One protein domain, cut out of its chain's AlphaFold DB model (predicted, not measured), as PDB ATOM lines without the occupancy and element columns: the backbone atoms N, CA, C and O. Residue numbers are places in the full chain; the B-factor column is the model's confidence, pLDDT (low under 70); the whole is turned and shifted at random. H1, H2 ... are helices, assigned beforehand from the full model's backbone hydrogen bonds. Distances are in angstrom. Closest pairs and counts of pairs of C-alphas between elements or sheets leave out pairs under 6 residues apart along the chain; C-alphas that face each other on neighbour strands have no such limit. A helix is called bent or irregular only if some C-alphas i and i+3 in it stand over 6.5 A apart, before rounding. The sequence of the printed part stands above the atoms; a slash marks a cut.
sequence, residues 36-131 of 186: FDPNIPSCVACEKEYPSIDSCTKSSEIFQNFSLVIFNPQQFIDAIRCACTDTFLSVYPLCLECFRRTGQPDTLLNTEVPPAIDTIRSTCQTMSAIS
ATOM      1  N   PHE A  36     -36.342  19.485  -9.784       92.50
ATOM      2  CA  PHE A  36     -35.028  19.696  -9.184       92.50
ATOM      3  C   PHE A  36     -34.151  18.459  -9.410       92.50
ATOM      4  O   PHE A  36     -34.456  17.372  -8.922       92.50
ATOM      5  N   ASP A  37     -33.053  18.607 -10.155       89.38
ATOM      6  CA  ASP A  37     -32.095  17.513 -10.355       89.38
ATOM      7  C   ASP A  37     -31.202  17.362  -9.106       89.38
ATOM      8  O   ASP A  37     -30.443  18.289  -8.793       89.38
ATOM      9  N   PRO A  38     -31.221  16.210  -8.407       92.38
ATOM     10  CA  PRO A  38     -30.422  16.003  -7.198       92.38
ATOM     11  C   PRO A  38     -28.906  15.995  -7.459       92.38
ATOM     12  O   PRO A  38     -28.121  16.131  -6.520       92.38
ATOM     13  N   ASN A  39     -28.467  15.854  -8.713       93.31
ATOM     14  CA  ASN A  39     -27.050  15.879  -9.084       93.31
ATOM     15  C   ASN A  39     -26.504  17.305  -9.261       93.31
ATOM     16  O   ASN A  39     -25.294  17.486  -9.419       93.31
ATOM     17  N   ILE A  40     -27.368  18.326  -9.249       89.56
ATOM     18  CA  ILE A  40     -26.986  19.728  -9.423       89.56
ATOM     19  C   ILE A  40     -27.030  20.435  -8.057       89.56
ATOM     20  O   ILE A  40     -28.114  20.627  -7.505       89.56
ATOM     21  N   PRO A  41     -25.890  20.913  -7.516       91.81
ATOM     22  CA  PRO A  41     -25.851  21.534  -6.188       91.81
ATOM     23  C   PRO A  41     -26.792  22.738  -6.017       91.81
ATOM     24  O   PRO A  41     -27.362  22.927  -4.946       91.81
ATOM     25  N   SER A  42     -26.985  23.542  -7.071       91.56
ATOM     26  CA  SER A  42     -27.907  24.685  -7.039       91.56
ATOM     27  C   SER A  42     -29.375  24.261  -6.955       91.56
ATOM     28  O   SER A  42     -30.163  24.966  -6.333       91.56
ATOM     29  N   CYS A  43     -29.741  23.106  -7.521       91.81
ATOM     30  CA  CYS A  43     -31.094  22.564  -7.424       91.81
ATOM     31  C   CYS A  43     -31.403  22.066  -6.015       91.81
ATOM     32  O   CYS A  43     -32.448  22.418  -5.485       91.81
ATOM     33  N   VAL A  44     -30.469  21.356  -5.376       92.69
ATOM     34  CA  VAL A  44     -30.629  20.888  -3.985       92.69
ATOM     35  C   VAL A  44     -30.772  22.064  -3.013       92.69
ATOM     36  O   VAL A  44     -31.604  22.040  -2.108       92.69
ATOM     37  N   ALA A  45     -29.970  23.117  -3.199       90.38
ATOM     38  CA  ALA A  45     -30.061  24.315  -2.370       90.38
ATOM     39  C   ALA A  45     -31.359  25.102  -2.619       90.38
ATOM     40  O   ALA A  45     -31.956  25.598  -1.668       90.38
ATOM     41  N   CYS A  46     -31.800  25.194  -3.879       90.69
ATOM     42  CA  CYS A  46     -33.058  25.844  -4.230       90.69
ATOM     43  C   CYS A  46     -34.263  25.087  -3.662       90.69
ATOM     44  O   CYS A  46     -35.085  25.702  -3.000       90.69
ATOM     45  N   GLU A  47     -34.352  23.771  -3.869       92.56
ATOM     46  CA  GLU A  47     -35.494  22.934  -3.470       92.56
ATOM     47  C   GLU A  47     -35.860  23.108  -1.991       92.56
ATOM     48  O   GLU A  47     -37.032  23.254  -1.650       92.56
ATOM     49  N   LYS A  48     -34.844  23.168  -1.121       91.25
ATOM     50  CA  LYS A  48     -35.023  23.326   0.326       91.25
ATOM     51  C   LYS A  48     -35.806  24.589   0.695       91.25
ATOM     52  O   LYS A  48     -36.648  24.548   1.587       91.25
ATOM     53  N   GLU A  49     -35.503  25.699   0.034       88.56
ATOM     54  CA  GLU A  49     -36.049  27.020   0.357       88.56
ATOM     55  C   GLU A  49     -37.065  27.498  -0.696       88.56
ATOM     56  O   GLU A  49     -37.671  28.558  -0.541       88.56
ATOM     57  N   TYR A  50     -37.306  26.708  -1.751       87.75
ATOM     58  CA  TYR A  50     -38.184  27.039  -2.873       87.75
ATOM     59  C   TYR A  50     -39.584  27.491  -2.439       87.75
ATOM     60  O   TYR A  50     -40.039  28.496  -2.977       87.75
ATOM     61  N   PRO A  51     -40.260  26.868  -1.448       86.69
ATOM     62  CA  PRO A  51     -41.580  27.329  -1.012       86.69
ATOM     63  C   PRO A  51     -41.600  28.790  -0.538       86.69
ATOM     64  O   PRO A  51     -42.579  29.498  -0.767       86.69
ATOM     65  N   SER A  52     -40.512  29.260   0.087       82.00
ATOM     66  CA  SER A  52     -40.388  30.653   0.539       82.00
ATOM     67  C   SER A  52     -40.232  31.628  -0.633       82.00
ATOM     68  O   SER A  52     -40.783  32.728  -0.608       82.00
ATOM     69  N   ILE A  53     -39.546  31.199  -1.695       83.12
ATOM     70  CA  ILE A  53     -39.341  31.984  -2.915       83.12
ATOM     71  C   ILE A  53     -40.593  31.972  -3.791       83.12
ATOM     72  O   ILE A  53     -40.998  33.014  -4.287       83.12
ATOM     73  N   ASP A  54     -41.232  30.820  -3.952       84.12
ATOM     74  CA  ASP A  54     -42.439  30.640  -4.758       84.12
ATOM     75  C   ASP A  54     -43.617  31.441  -4.193       84.12
ATOM     76  O   ASP A  54     -44.306  32.151  -4.927       84.12
ATOM     77  N   SER A  55     -43.797  31.420  -2.867       81.12
ATOM     78  CA  SER A  55     -44.779  32.279  -2.199       81.12
ATOM     79  C   SER A  55     -44.495  33.763  -2.457       81.12
ATOM     80  O   SER A  55     -45.420  34.543  -2.685       81.12
ATOM     81  N   CYS A  56     -43.215  34.137  -2.499       80.38
ATOM     82  CA  CYS A  56     -42.781  35.495  -2.777       80.38
ATOM     83  C   CYS A  56     -43.094  35.939  -4.208       80.38
ATOM     84  O   CYS A  56     -43.702  36.989  -4.416       80.38
ATOM     85  N   THR A  57     -42.724  35.135  -5.205       77.56
ATOM     86  CA  THR A  57     -42.885  35.491  -6.620       77.56
ATOM     87  C   THR A  57     -44.340  35.428  -7.075       77.56
ATOM     88  O   THR A  57     -44.744  36.225  -7.920       77.56
ATOM     89  N   LYS A  58     -45.160  34.557  -6.475       73.50
ATOM     90  CA  LYS A  58     -46.612  34.504  -6.720       73.50
ATOM     91  C   LYS A  58     -47.381  35.652  -6.075       73.50
ATOM     92  O   LYS A  58     -48.464  35.988  -6.542       73.50
ATOM     93  N   SER A  59     -46.834  36.264  -5.023       63.97
ATOM     94  CA  SER A  59     -47.505  37.354  -4.306       63.97
ATOM     95  C   SER A  59     -47.568  38.672  -5.087       63.97
ATOM     96  O   SER A  59     -48.293  39.576  -4.676       63.97
ATOM     97  N   SER A  60     -46.848  38.802  -6.210       65.19
ATOM     98  CA  SER A  60     -46.896  40.019  -7.021       65.19
ATOM     99  C   SER A  60     -46.666  39.778  -8.510       65.19
ATOM    100  O   SER A  60     -45.610  39.319  -8.944       65.19
ATOM    101  N   GLU A  61     -47.635  40.215  -9.317       66.00
ATOM    102  CA  GLU A  61     -47.570  40.238 -10.785       66.00
ATOM    103  C   GLU A  61     -46.414  41.114 -11.311       66.00
ATOM    104  O   GLU A  61     -45.966  40.978 -12.452       66.00
ATOM    105  N   ILE A  62     -45.862  41.987 -10.460       63.12
ATOM    106  CA  ILE A  62     -44.771  42.889 -10.824       63.12
ATOM    107  C   ILE A  62     -43.478  42.160 -11.189       63.12
ATOM    108  O   ILE A  62     -42.688  42.675 -11.979       63.12
ATOM    109  N   PHE A  63     -43.266  40.969 -10.624       65.44
ATOM    110  CA  PHE A  63     -42.108  40.143 -10.948       65.44
ATOM    111  C   PHE A  63     -42.163  39.642 -12.392       65.44
ATOM    112  O   PHE A  63     -41.123  39.428 -13.007       65.44
ATOM    113  N   GLN A  64     -43.367  39.514 -12.948       65.88
ATOM    114  CA  GLN A  64     -43.587  39.102 -14.331       65.88
ATOM    115  C   GLN A  64     -43.438  40.300 -15.280       65.88
ATOM    116  O   GLN A  64     -42.930  40.157 -16.388       65.88
ATOM    117  N   ASN A  65     -43.827  41.502 -14.832       60.78
ATOM    118  CA  ASN A  65     -43.785  42.726 -15.630       60.78
ATOM    119  C   ASN A  65     -43.385  43.950 -14.786       60.78
ATOM    120  O   ASN A  65     -44.238  44.702 -14.306       60.78
ATOM    121  N   PHE A  66     -42.082  44.233 -14.679       56.69
ATOM    122  CA  PHE A  66     -41.577  45.406 -13.944       56.69
ATOM    123  C   PHE A  66     -42.058  46.756 -14.514       56.69
ATOM    124  O   PHE A  66     -42.022  47.772 -13.826       56.69
ATOM    125  N   SER A  67     -42.570  46.804 -15.747       55.84
ATOM    126  CA  SER A  67     -43.208  48.010 -16.297       55.84
ATOM    127  C   SER A  67     -44.530  48.375 -15.604       55.84
ATOM    128  O   SER A  67     -44.949  49.530 -15.667       55.84
ATOM    129  N   LEU A  68     -45.173  47.434 -14.899       55.94
ATOM    130  CA  LEU A  68     -46.420  47.680 -14.161       55.94
ATOM    131  C   LEU A  68     -46.217  48.497 -12.872       55.94
ATOM    132  O   LEU A  68     -47.197  48.933 -12.266       55.94
ATOM    133  N   VAL A  69     -44.966  48.778 -12.486       55.81
ATOM    134  CA  VAL A  69     -44.612  49.569 -11.287       55.81
ATOM    135  C   VAL A  69     -45.221  50.962 -11.320       55.81
ATOM    136  O   VAL A  69     -45.651  51.473 -10.289       55.81
ATOM    137  N   ILE A  70     -45.327  51.549 -12.512       54.84
ATOM    138  CA  ILE A  70     -45.895  52.886 -12.716       54.84
ATOM    139  C   ILE A  70     -47.399  52.912 -12.401       54.84
ATOM    140  O   ILE A  70     -47.919  53.938 -11.967       54.84
ATOM    141  N   PHE A  71     -48.096  51.790 -12.591       59.19
ATOM    142  CA  PHE A  71     -49.550  51.715 -12.455       59.19
ATOM    143  C   PHE A  71     -50.001  51.187 -11.088       59.19
ATOM    144  O   PHE A  71     -51.120  51.477 -10.679       59.19
ATOM    145  N   ASN A  72     -49.141  50.461 -10.360       64.25
ATOM    146  CA  ASN A  72     -49.458  49.879  -9.052       64.25
ATOM    147  C   ASN A  72     -48.263  49.955  -8.076       64.25
ATOM    148  O   ASN A  72     -47.646  48.932  -7.763       64.25
ATOM    149  N   PRO A  73     -47.939  51.147  -7.541       62.06
ATOM    150  CA  PRO A  73     -46.772  51.334  -6.675       62.06
ATOM    151  C   PRO A  73     -46.851  50.528  -5.370       62.06
ATOM    152  O   PRO A  73     -45.825  50.105  -4.847       62.06
ATOM    153  N   GLN A  74     -48.057  50.261  -4.858       67.25
ATOM    154  CA  GLN A  74     -48.232  49.492  -3.624       67.25
ATOM    155  C   GLN A  74     -47.831  48.020  -3.799       67.25
ATOM    156  O   GLN A  74     -47.077  47.484  -2.994       67.25
ATOM    157  N   GLN A  75     -48.256  47.395  -4.901       68.81
ATOM    158  CA  GLN A  75     -47.900  46.007  -5.211       68.81
ATOM    159  C   GLN A  75     -46.409  45.839  -5.515       68.81
ATOM    160  O   GLN A  75     -45.837  44.778  -5.258       68.81
ATOM    161  N   PHE A  76     -45.764  46.889  -6.030       70.25
ATOM    162  CA  PHE A  76     -44.313  46.920  -6.177       70.25
ATOM    163  C   PHE A  76     -43.605  46.929  -4.821       70.25
ATOM    164  O   PHE A  76     -42.655  46.178  -4.631       70.25
ATOM    165  N   ILE A  77     -44.071  47.736  -3.865       72.25
ATOM    166  CA  ILE A  77     -43.477  47.787  -2.522       72.25
ATOM    167  C   ILE A  77     -43.569  46.422  -1.836       72.25
ATOM    168  O   ILE A  77     -42.587  45.981  -1.238       72.25
ATOM    169  N   ASP A  78     -44.709  45.743  -1.937       75.19
ATOM    170  CA  ASP A  78     -44.901  44.441  -1.294       75.19
ATOM    171  C   ASP A  78     -44.047  43.343  -1.952       75.19
ATOM    172  O   ASP A  78     -43.397  42.564  -1.250       75.19
ATOM    173  N   ALA A  79     -43.921  43.365  -3.282       75.19
ATOM    174  CA  ALA A  79     -42.983  42.511  -4.010       75.19
ATOM    175  C   ALA A  79     -41.532  42.744  -3.579       75.19
ATOM    176  O   ALA A  79     -40.806  41.809  -3.252       75.19
ATOM    177  N   ILE A  80     -41.107  44.008  -3.548       76.75
ATOM    178  CA  ILE A  80     -39.744  44.381  -3.183       76.75
ATOM    179  C   ILE A  80     -39.455  44.002  -1.734       76.75
ATOM    180  O   ILE A  80     -38.411  43.416  -1.476       76.75
ATOM    181  N   ARG A  81     -40.376  44.232  -0.791       79.44
ATOM    182  CA  ARG A  81     -40.207  43.777   0.603       79.44
ATOM    183  C   ARG A  81     -39.919  42.288   0.685       79.44
ATOM    184  O   ARG A  81     -39.051  41.879   1.449       79.44
ATOM    185  N   CYS A  82     -40.621  41.503  -0.117       84.12
ATOM    186  CA  CYS A  82     -40.422  40.072  -0.158       84.12
ATOM    187  C   CYS A  82     -39.080  39.679  -0.816       84.12
ATOM    188  O   CYS A  82     -38.315  38.886  -0.258       84.12
ATOM    189  N   ALA A  83     -38.734  40.304  -1.947       83.62
ATOM    190  CA  ALA A  83     -37.482  40.053  -2.667       83.62
ATOM    191  C   ALA A  83     -36.224  40.534  -1.925       83.62
ATOM    192  O   ALA A  83     -35.124  40.049  -2.186       83.62
ATOM    193  N   CYS A  84     -36.374  41.487  -1.006       84.88
ATOM    194  CA  CYS A  84     -35.280  42.050  -0.218       84.88
ATOM    195  C   CYS A  84     -34.960  41.272   1.058       84.88
ATOM    196  O   CYS A  84     -34.137  41.728   1.850       84.88
ATOM    197  N   THR A  85     -35.586  40.115   1.276       86.31
ATOM    198  CA  THR A  85     -35.209  39.222   2.376       86.31
ATOM    199  C   THR A  85     -33.866  38.545   2.088       86.31
ATOM    200  O   THR A  85     -33.568  38.205   0.942       86.31
ATOM    201  N   ASP A  86     -33.053  38.300   3.120       84.31
ATOM    202  CA  ASP A  86     -31.767  37.600   2.962       84.31
ATOM    203  C   ASP A  86     -31.938  36.199   2.351       84.31
ATOM    204  O   ASP A  86     -31.140  35.772   1.509       84.31
ATOM    205  N   THR A  87     -33.015  35.497   2.718       85.88
ATOM    206  CA  THR A  87     -33.383  34.207   2.121       85.88
ATOM    207  C   THR A  87     -33.627  34.354   0.623       85.88
ATOM    208  O   THR A  87     -33.041  33.614  -0.163       85.88
ATOM    209  N   PHE A  88     -34.417  35.345   0.198       87.44
ATOM    210  CA  PHE A  88     -34.665  35.555  -1.224       87.44
ATOM    211  C   PHE A  88     -33.388  35.912  -1.976       87.44
ATOM    212  O   PHE A  88     -33.066  35.276  -2.979       87.44
ATOM    213  N   LEU A  89     -32.612  36.868  -1.467       86.62
ATOM    214  CA  LEU A  89     -31.397  37.339  -2.129       86.62
ATOM    215  C   LEU A  89     -30.324  36.249  -2.286       86.62
ATOM    216  O   LEU A  89     -29.526  36.306  -3.226       86.62
ATOM    217  N   SER A  90     -30.296  35.268  -1.383       88.19
ATOM    218  CA  SER A  90     -29.346  34.152  -1.426       88.19
ATOM    219  C   SER A  90     -29.832  32.975  -2.276       88.19
ATOM    220  O   SER A  90     -29.044  32.400  -3.027       88.19
ATOM    221  N   VAL A  91     -31.119  32.631  -2.201       89.94
ATOM    222  CA  VAL A  91     -31.686  31.440  -2.854       89.94
ATOM    223  C   VAL A  91     -32.117  31.723  -4.294       89.94
ATOM    224  O   VAL A  91     -31.942  30.866  -5.162       89.94
ATOM    225  N   TYR A  92     -32.608  32.928  -4.591       88.62
ATOM    226  CA  TYR A  92     -33.028  33.339  -5.935       88.62
ATOM    227  C   TYR A  92     -32.004  33.018  -7.045       88.62
ATOM    228  O   TYR A  92     -32.377  32.342  -8.010       88.62
ATOM    229  N   PRO A  93     -30.713  33.408  -6.941       89.25
ATOM    230  CA  PRO A  93     -29.733  33.085  -7.980       89.25
ATOM    231  C   PRO A  93     -29.451  31.577  -8.102       89.25
ATOM    232  O   PRO A  93     -29.120  31.104  -9.189       89.25
ATOM    233  N   LEU A  94     -29.608  30.804  -7.019       91.25
ATOM    234  CA  LEU A  94     -29.449  29.345  -7.039       91.25
ATOM    235  C   LEU A  94     -30.612  28.679  -7.782       91.25
ATOM    236  O   LEU A  94     -30.384  27.799  -8.617       91.25
ATOM    237  N   CYS A  95     -31.839  29.137  -7.529       89.00
ATOM    238  CA  CYS A  95     -33.029  28.683  -8.241       89.00
ATOM    239  C   CYS A  95     -32.972  29.024  -9.729       89.00
ATOM    240  O   CYS A  95     -33.236  28.159 -10.563       89.00
ATOM    241  N   LEU A  96     -32.545  30.244 -10.070       88.62
ATOM    242  CA  LEU A  96     -32.380  30.658 -11.461       88.62
ATOM    243  C   LEU A  96     -31.376  29.764 -12.204       88.62
ATOM    244  O   LEU A  96     -31.649  29.303 -13.312       88.62
ATOM    245  N   GLU A  97     -30.236  29.458 -11.580       89.00
ATOM    246  CA  GLU A  97     -29.228  28.582 -12.183       89.00
ATOM    247  C   GLU A  97     -29.699  27.124 -12.282       89.00
ATOM    248  O   GLU A  97     -29.420  26.465 -13.285       89.00
ATOM    249  N   CYS A  98     -30.423  26.611 -11.279       90.06
ATOM    250  CA  CYS A  98     -31.032  25.279 -11.345       90.06
ATOM    251  C   CYS A  98     -31.961  25.162 -12.557       90.06
ATOM    252  O   CYS A  98     -31.753  24.312 -13.423       90.06
ATOM    253  N   PHE A  99     -32.933  26.065 -12.657       90.00
ATOM    254  CA  PHE A  99     -33.948  26.040 -13.703       90.00
ATOM    255  C   PHE A  99     -33.384  26.294 -15.094       90.00
ATOM    256  O   PHE A  99     -33.790  25.644 -16.058       90.00
ATOM    257  N   ARG A 100     -32.362  27.142 -15.213       87.50
ATOM    258  CA  ARG A 100     -31.620  27.294 -16.468       87.50
ATOM    259  C   ARG A 100     -30.946  25.985 -16.897       87.50
ATOM    260  O   ARG A 100     -30.920  25.678 -18.087       87.50
ATOM    261  N   ARG A 101     -30.391  25.207 -15.960       86.69
ATOM    262  CA  ARG A 101     -29.732  23.920 -16.260       86.69
ATOM    263  C   ARG A 101     -30.712  22.792 -16.555       86.69
ATOM    264  O   ARG A 101     -30.382  21.924 -17.356       86.69
ATOM    265  N   THR A 102     -31.887  22.805 -15.936       87.94
ATOM    266  CA  THR A 102     -32.924  21.780 -16.123       87.94
ATOM    267  C   THR A 102     -33.915  22.112 -17.243       87.94
ATOM    268  O   THR A 102     -34.872  21.368 -17.438       87.94
ATOM    269  N   GLY A 103     -33.695  23.198 -17.997       86.06
ATOM    270  CA  GLY A 103     -34.536  23.581 -19.138       86.06
ATOM    271  C   GLY A 103     -35.900  24.159 -18.746       86.06
ATOM    272  O   GLY A 103     -36.855  24.029 -19.503       86.06
ATOM    273  N   GLN A 104     -35.987  24.780 -17.568       83.75
ATOM    274  CA  GLN A 104     -37.196  25.332 -16.945       83.75
ATOM    275  C   GLN A 104     -37.089  26.852 -16.645       83.75
ATOM    276  O   GLN A 104     -37.496  27.288 -15.569       83.75
ATOM    277  N   PRO A 105     -36.521  27.698 -17.530       78.31
ATOM    278  CA  PRO A 105     -36.169  29.087 -17.192       78.31
ATOM    279  C   PRO A 105     -37.361  29.945 -16.733       78.31
ATOM    280  O   PRO A 105     -37.186  30.829 -15.895       78.31
ATOM    281  N   ASP A 106     -38.567  29.642 -17.213       75.25
ATOM    282  CA  ASP A 106     -39.781  30.403 -16.911       75.25
ATOM    283  C   ASP A 106     -40.437  30.003 -15.578       75.25
ATOM    284  O   ASP A 106     -41.358  30.671 -15.120       75.25
ATOM    285  N   THR A 107     -39.973  28.948 -14.902       77.88
ATOM    286  CA  THR A 107     -40.679  28.380 -13.741       77.88
ATOM    287  C   THR A 107     -40.746  29.313 -12.531       77.88
ATOM    288  O   THR A 107     -41.702  29.249 -11.764       77.88
ATOM    289  N   LEU A 108     -39.763  30.201 -12.347       72.31
ATOM    290  CA  LEU A 108     -39.703  31.050 -11.151       72.31
ATOM    291  C   LEU A 108     -40.580  32.310 -11.270       72.31
ATOM    292  O   LEU A 108     -41.242  32.691 -10.305       72.31
ATOM    293  N   LEU A 109     -40.544  32.984 -12.427       71.12
ATOM    294  CA  LEU A 109     -41.164  34.302 -12.649       71.12
ATOM    295  C   LEU A 109     -42.030  34.372 -13.926       71.12
ATOM    296  O   LEU A 109     -42.484  35.459 -14.272       71.12
ATOM    297  N   ASN A 110     -42.269  33.257 -14.630       68.81
ATOM    298  CA  ASN A 110     -42.968  33.213 -15.928       68.81
ATOM    299  C   ASN A 110     -42.456  34.274 -16.920       68.81
ATOM    300  O   ASN A 110     -43.239  34.936 -17.599       68.81
ATOM    301  N   THR A 111     -41.140  34.486 -16.949       64.44
ATOM    302  CA  THR A 111     -40.500  35.513 -17.770       64.44
ATOM    303  C   THR A 111     -39.227  34.980 -18.401       64.44
ATOM    304  O   THR A 111     -38.413  34.339 -17.736       64.44
ATOM    305  N   GLU A 112     -39.041  35.327 -19.672       57.25
ATOM    306  CA  GLU A 112     -37.902  34.910 -20.488       57.25
ATOM    307  C   GLU A 112     -36.584  35.531 -19.986       57.25
ATOM    308  O   GLU A 112     -35.505  34.967 -20.177       57.25
ATOM    309  N   VAL A 113     -36.660  36.684 -19.303       66.25
ATOM    310  CA  VAL A 113     -35.495  37.391 -18.747       66.25
ATOM    311  C   VAL A 113     -35.751  37.794 -17.292       66.25
ATOM    312  O   VAL A 113     -36.213  38.906 -17.017       66.25
ATOM    313  N   PRO A 114     -35.430  36.912 -16.333       70.38
ATOM    314  CA  PRO A 114     -35.536  37.232 -14.917       70.38
ATOM    315  C   PRO A 114     -34.586  38.383 -14.533       70.38
ATOM    316  O   PRO A 114     -33.478  38.482 -15.071       70.38
ATOM    317  N   PRO A 115     -34.990  39.276 -13.612       72.44
ATOM    318  CA  PRO A 115     -34.164  40.390 -13.168       72.44
ATOM    319  C   PRO A 115     -32.852  39.895 -12.551       72.44
ATOM    320  O   PRO A 115     -32.821  38.966 -11.746       72.44
ATOM    321  N   ALA A 116     -31.750  40.567 -12.882       78.75
ATOM    322  CA  ALA A 116     -30.470  40.286 -12.249       78.75
ATOM    323  C   ALA A 116     -30.540  40.546 -10.735       78.75
ATOM    324  O   ALA A 116     -31.131  41.531 -10.280       78.75
ATOM    325  N   ILE A 117     -29.867  39.699  -9.950       82.25
ATOM    326  CA  ILE A 117     -29.816  39.835  -8.488       82.25
ATOM    327  C   ILE A 117     -29.239  41.188  -8.040       82.25
ATOM    328  O   ILE A 117     -29.656  41.735  -7.022       82.25
ATOM    329  N   ASP A 118     -28.332  41.774  -8.825       78.88
ATOM    330  CA  ASP A 118     -27.762  43.094  -8.544       78.88
ATOM    331  C   ASP A 118     -28.799  44.216  -8.679       78.88
ATOM    332  O   ASP A 118     -28.815  45.139  -7.865       78.88
ATOM    333  N   THR A 119     -29.720  44.103  -9.641       75.25
ATOM    334  CA  THR A 119     -30.849  45.032  -9.796       75.25
ATOM    335  C   THR A 119     -31.773  44.961  -8.587       75.25
ATOM    336  O   THR A 119     -32.181  45.997  -8.056       75.25
ATOM    337  N   ILE A 120     -32.062  43.748  -8.105       77.12
ATOM    338  CA  ILE A 120     -32.877  43.541  -6.902       77.12
ATOM    339  C   ILE A 120     -32.167  44.166  -5.696       77.12
ATOM    340  O   ILE A 120     -32.752  45.007  -5.020       77.12
ATOM    341  N   ARG A 121     -30.880  43.865  -5.481       81.12
ATOM    342  CA  ARG A 121     -30.094  44.413  -4.362       81.12
ATOM    343  C   ARG A 121     -30.027  45.943  -4.385       81.12
ATOM    344  O   ARG A 121     -30.229  46.577  -3.351       81.12
ATOM    345  N   SER A 122     -29.788  46.539  -5.553       76.75
ATOM    346  CA  SER A 122     -29.794  47.998  -5.727       76.75
ATOM    347  C   SER A 122     -31.166  48.598  -5.406       76.75
ATOM    348  O   SER A 122     -31.255  49.659  -4.785       76.75
ATOM    349  N   THR A 123     -32.245  47.916  -5.791       75.31
ATOM    350  CA  THR A 123     -33.617  48.348  -5.490       75.31
ATOM    351  C   THR A 123     -33.908  48.254  -3.995       75.31
ATOM    352  O   THR A 123     -34.462  49.193  -3.429       75.31
ATOM    353  N   CYS A 124     -33.452  47.191  -3.329       79.75
ATOM    354  CA  CYS A 124     -33.550  47.041  -1.879       79.75
ATOM    355  C   CYS A 124     -32.854  48.183  -1.143       79.75
ATOM    356  O   CYS A 124     -33.466  48.830  -0.299       79.75
ATOM    357  N   GLN A 125     -31.611  48.499  -1.516       80.25
ATOM    358  CA  GLN A 125     -30.854  49.607  -0.923       80.25
ATOM    359  C   GLN A 125     -31.546  50.958  -1.137       80.25
ATOM    360  O   GLN A 125     -31.624  51.777  -0.221       80.25
ATOM    361  N   THR A 126     -32.094  51.175  -2.333       72.81
ATOM    362  CA  THR A 126     -32.835  52.398  -2.665       72.81
ATOM    363  C   THR A 126     -34.122  52.500  -1.844       72.81
ATOM    364  O   THR A 126     -34.426  53.561  -1.302       72.81
ATOM    365  N   MET A 127     -34.852  51.395  -1.678       67.75
ATOM    366  CA  MET A 127     -36.063  51.350  -0.862       67.75
ATOM    367  C   MET A 127     -35.754  51.563   0.621       67.75
ATOM    368  O   MET A 127     -36.477  52.301   1.285       67.75
ATOM    369  N   SER A 128     -34.660  51.002   1.141       61.25
ATOM    370  CA  SER A 128     -34.196  51.276   2.506       61.25
ATOM    371  C   SER A 128     -33.851  52.757   2.711       61.25
ATOM    372  O   SER A 128     -34.166  53.310   3.762       61.25
ATOM    373  N   ALA A 129     -33.281  53.427   1.703       59.91
ATOM    374  CA  ALA A 129     -32.992  54.863   1.753       59.91
ATOM    375  C   ALA A 129     -34.263  55.734   1.699       59.91
ATOM    376  O   ALA A 129     -34.345  56.743   2.397       59.91
ATOM    377  N   ILE A 130     -35.272  55.335   0.915       56.75
ATOM    378  CA  ILE A 130     -36.554  56.054   0.790       56.75
ATOM    379  C   ILE A 130     -37.457  55.805   2.011       56.75
ATOM    380  O   ILE A 130     -38.079  56.730   2.530       56.75
ATOM    381  N   SER A 131     -37.491  54.571   2.516       56.09
ATOM    382  CA  SER A 131     -38.208  54.194   3.743       56.09
ATOM    383  C   SER A 131     -37.528  54.743   5.006       56.09
ATOM    384  O   SER A 131     -38.154  54.826   6.062       56.09
TER     385      SER A 131
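What this domain is: This is residues 36 to 131 of the 186 residues of an uncharacterized protein of Rhizophagus irregularis (UniProt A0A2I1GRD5). Two pairs of crossed helices make an elongated body, H1a with H4 toward one end and H3 with H5 toward the other, while H1b, second arm of the bent H1, bridges H4 and H3. Short H2 is near H3, and residues 102 to 116 form the long link from H4 back to H5. The printed part has 96 residues with five named helices, H1 to H5 in chain order, and no named strand: the class is all helix. It is compact, with a radius of gyration of the C-alphas of 13.3 A, and spans 42 by 23 by 20 A.

How they stand to each other: H1, residues 41 to 58, was assigned as one helix by its hydrogen bonds but is bent: C-alphas 48 and 51 are 7.8 A apart, and arms H1a, residues 41 to 48, and H1b, residues 51 to 58, are about perpendicular at 84 degrees. H1a touches H4, residues 86 to 101, at a steep tilt of 56 degrees, opposite ways; their closest C-alphas, of Cys 43 and Cys 98, are 4.8 A apart. H1b touches H3, residues 73 to 83, at a shallow tilt of 20 degrees, opposite ways; their closest C-alphas, of Cys 56 and Cys 82, are 5.8 A apart. H3 touches residues 120 to 124 of H5, residues 117 to 131, at a steep tilt of 60 degrees; the closest C-alphas, of Ile 80 and Cys 124, are 6.9 A apart. H4 and H5 form a helical hairpin at 23 degrees, touching through residues 89 to 93 and 117 to 121; the closest C-alphas, of Pro 93 and Ile 117, are 6.8 A apart. Every O i to N i+4 pair is within hydrogen-bond range in H1b, H3 and H5, against 3 of 4 in H1a, 10 of 12 in H4 and 0 of 1 in H2, residues 66 to 70, where 1 of 2 O i to N i+3 pairs is.

Where its parts are: H1a begins at C-alpha 41 (-25.851, 21.534, -6.188). H4 measures 23.7 A, H5 20.6 A and H3 15.2 A; H5 ends at C-alpha 131 (-38.208, 54.194, 3.743).

The domain as a whole: The farthest C-alphas, of Asn 39 and Ile 130, are 42.4 A apart, and the printed part has no cut. pLDDT is under 70 at residues 59 to 75, 110 to 113 and 127 to 131.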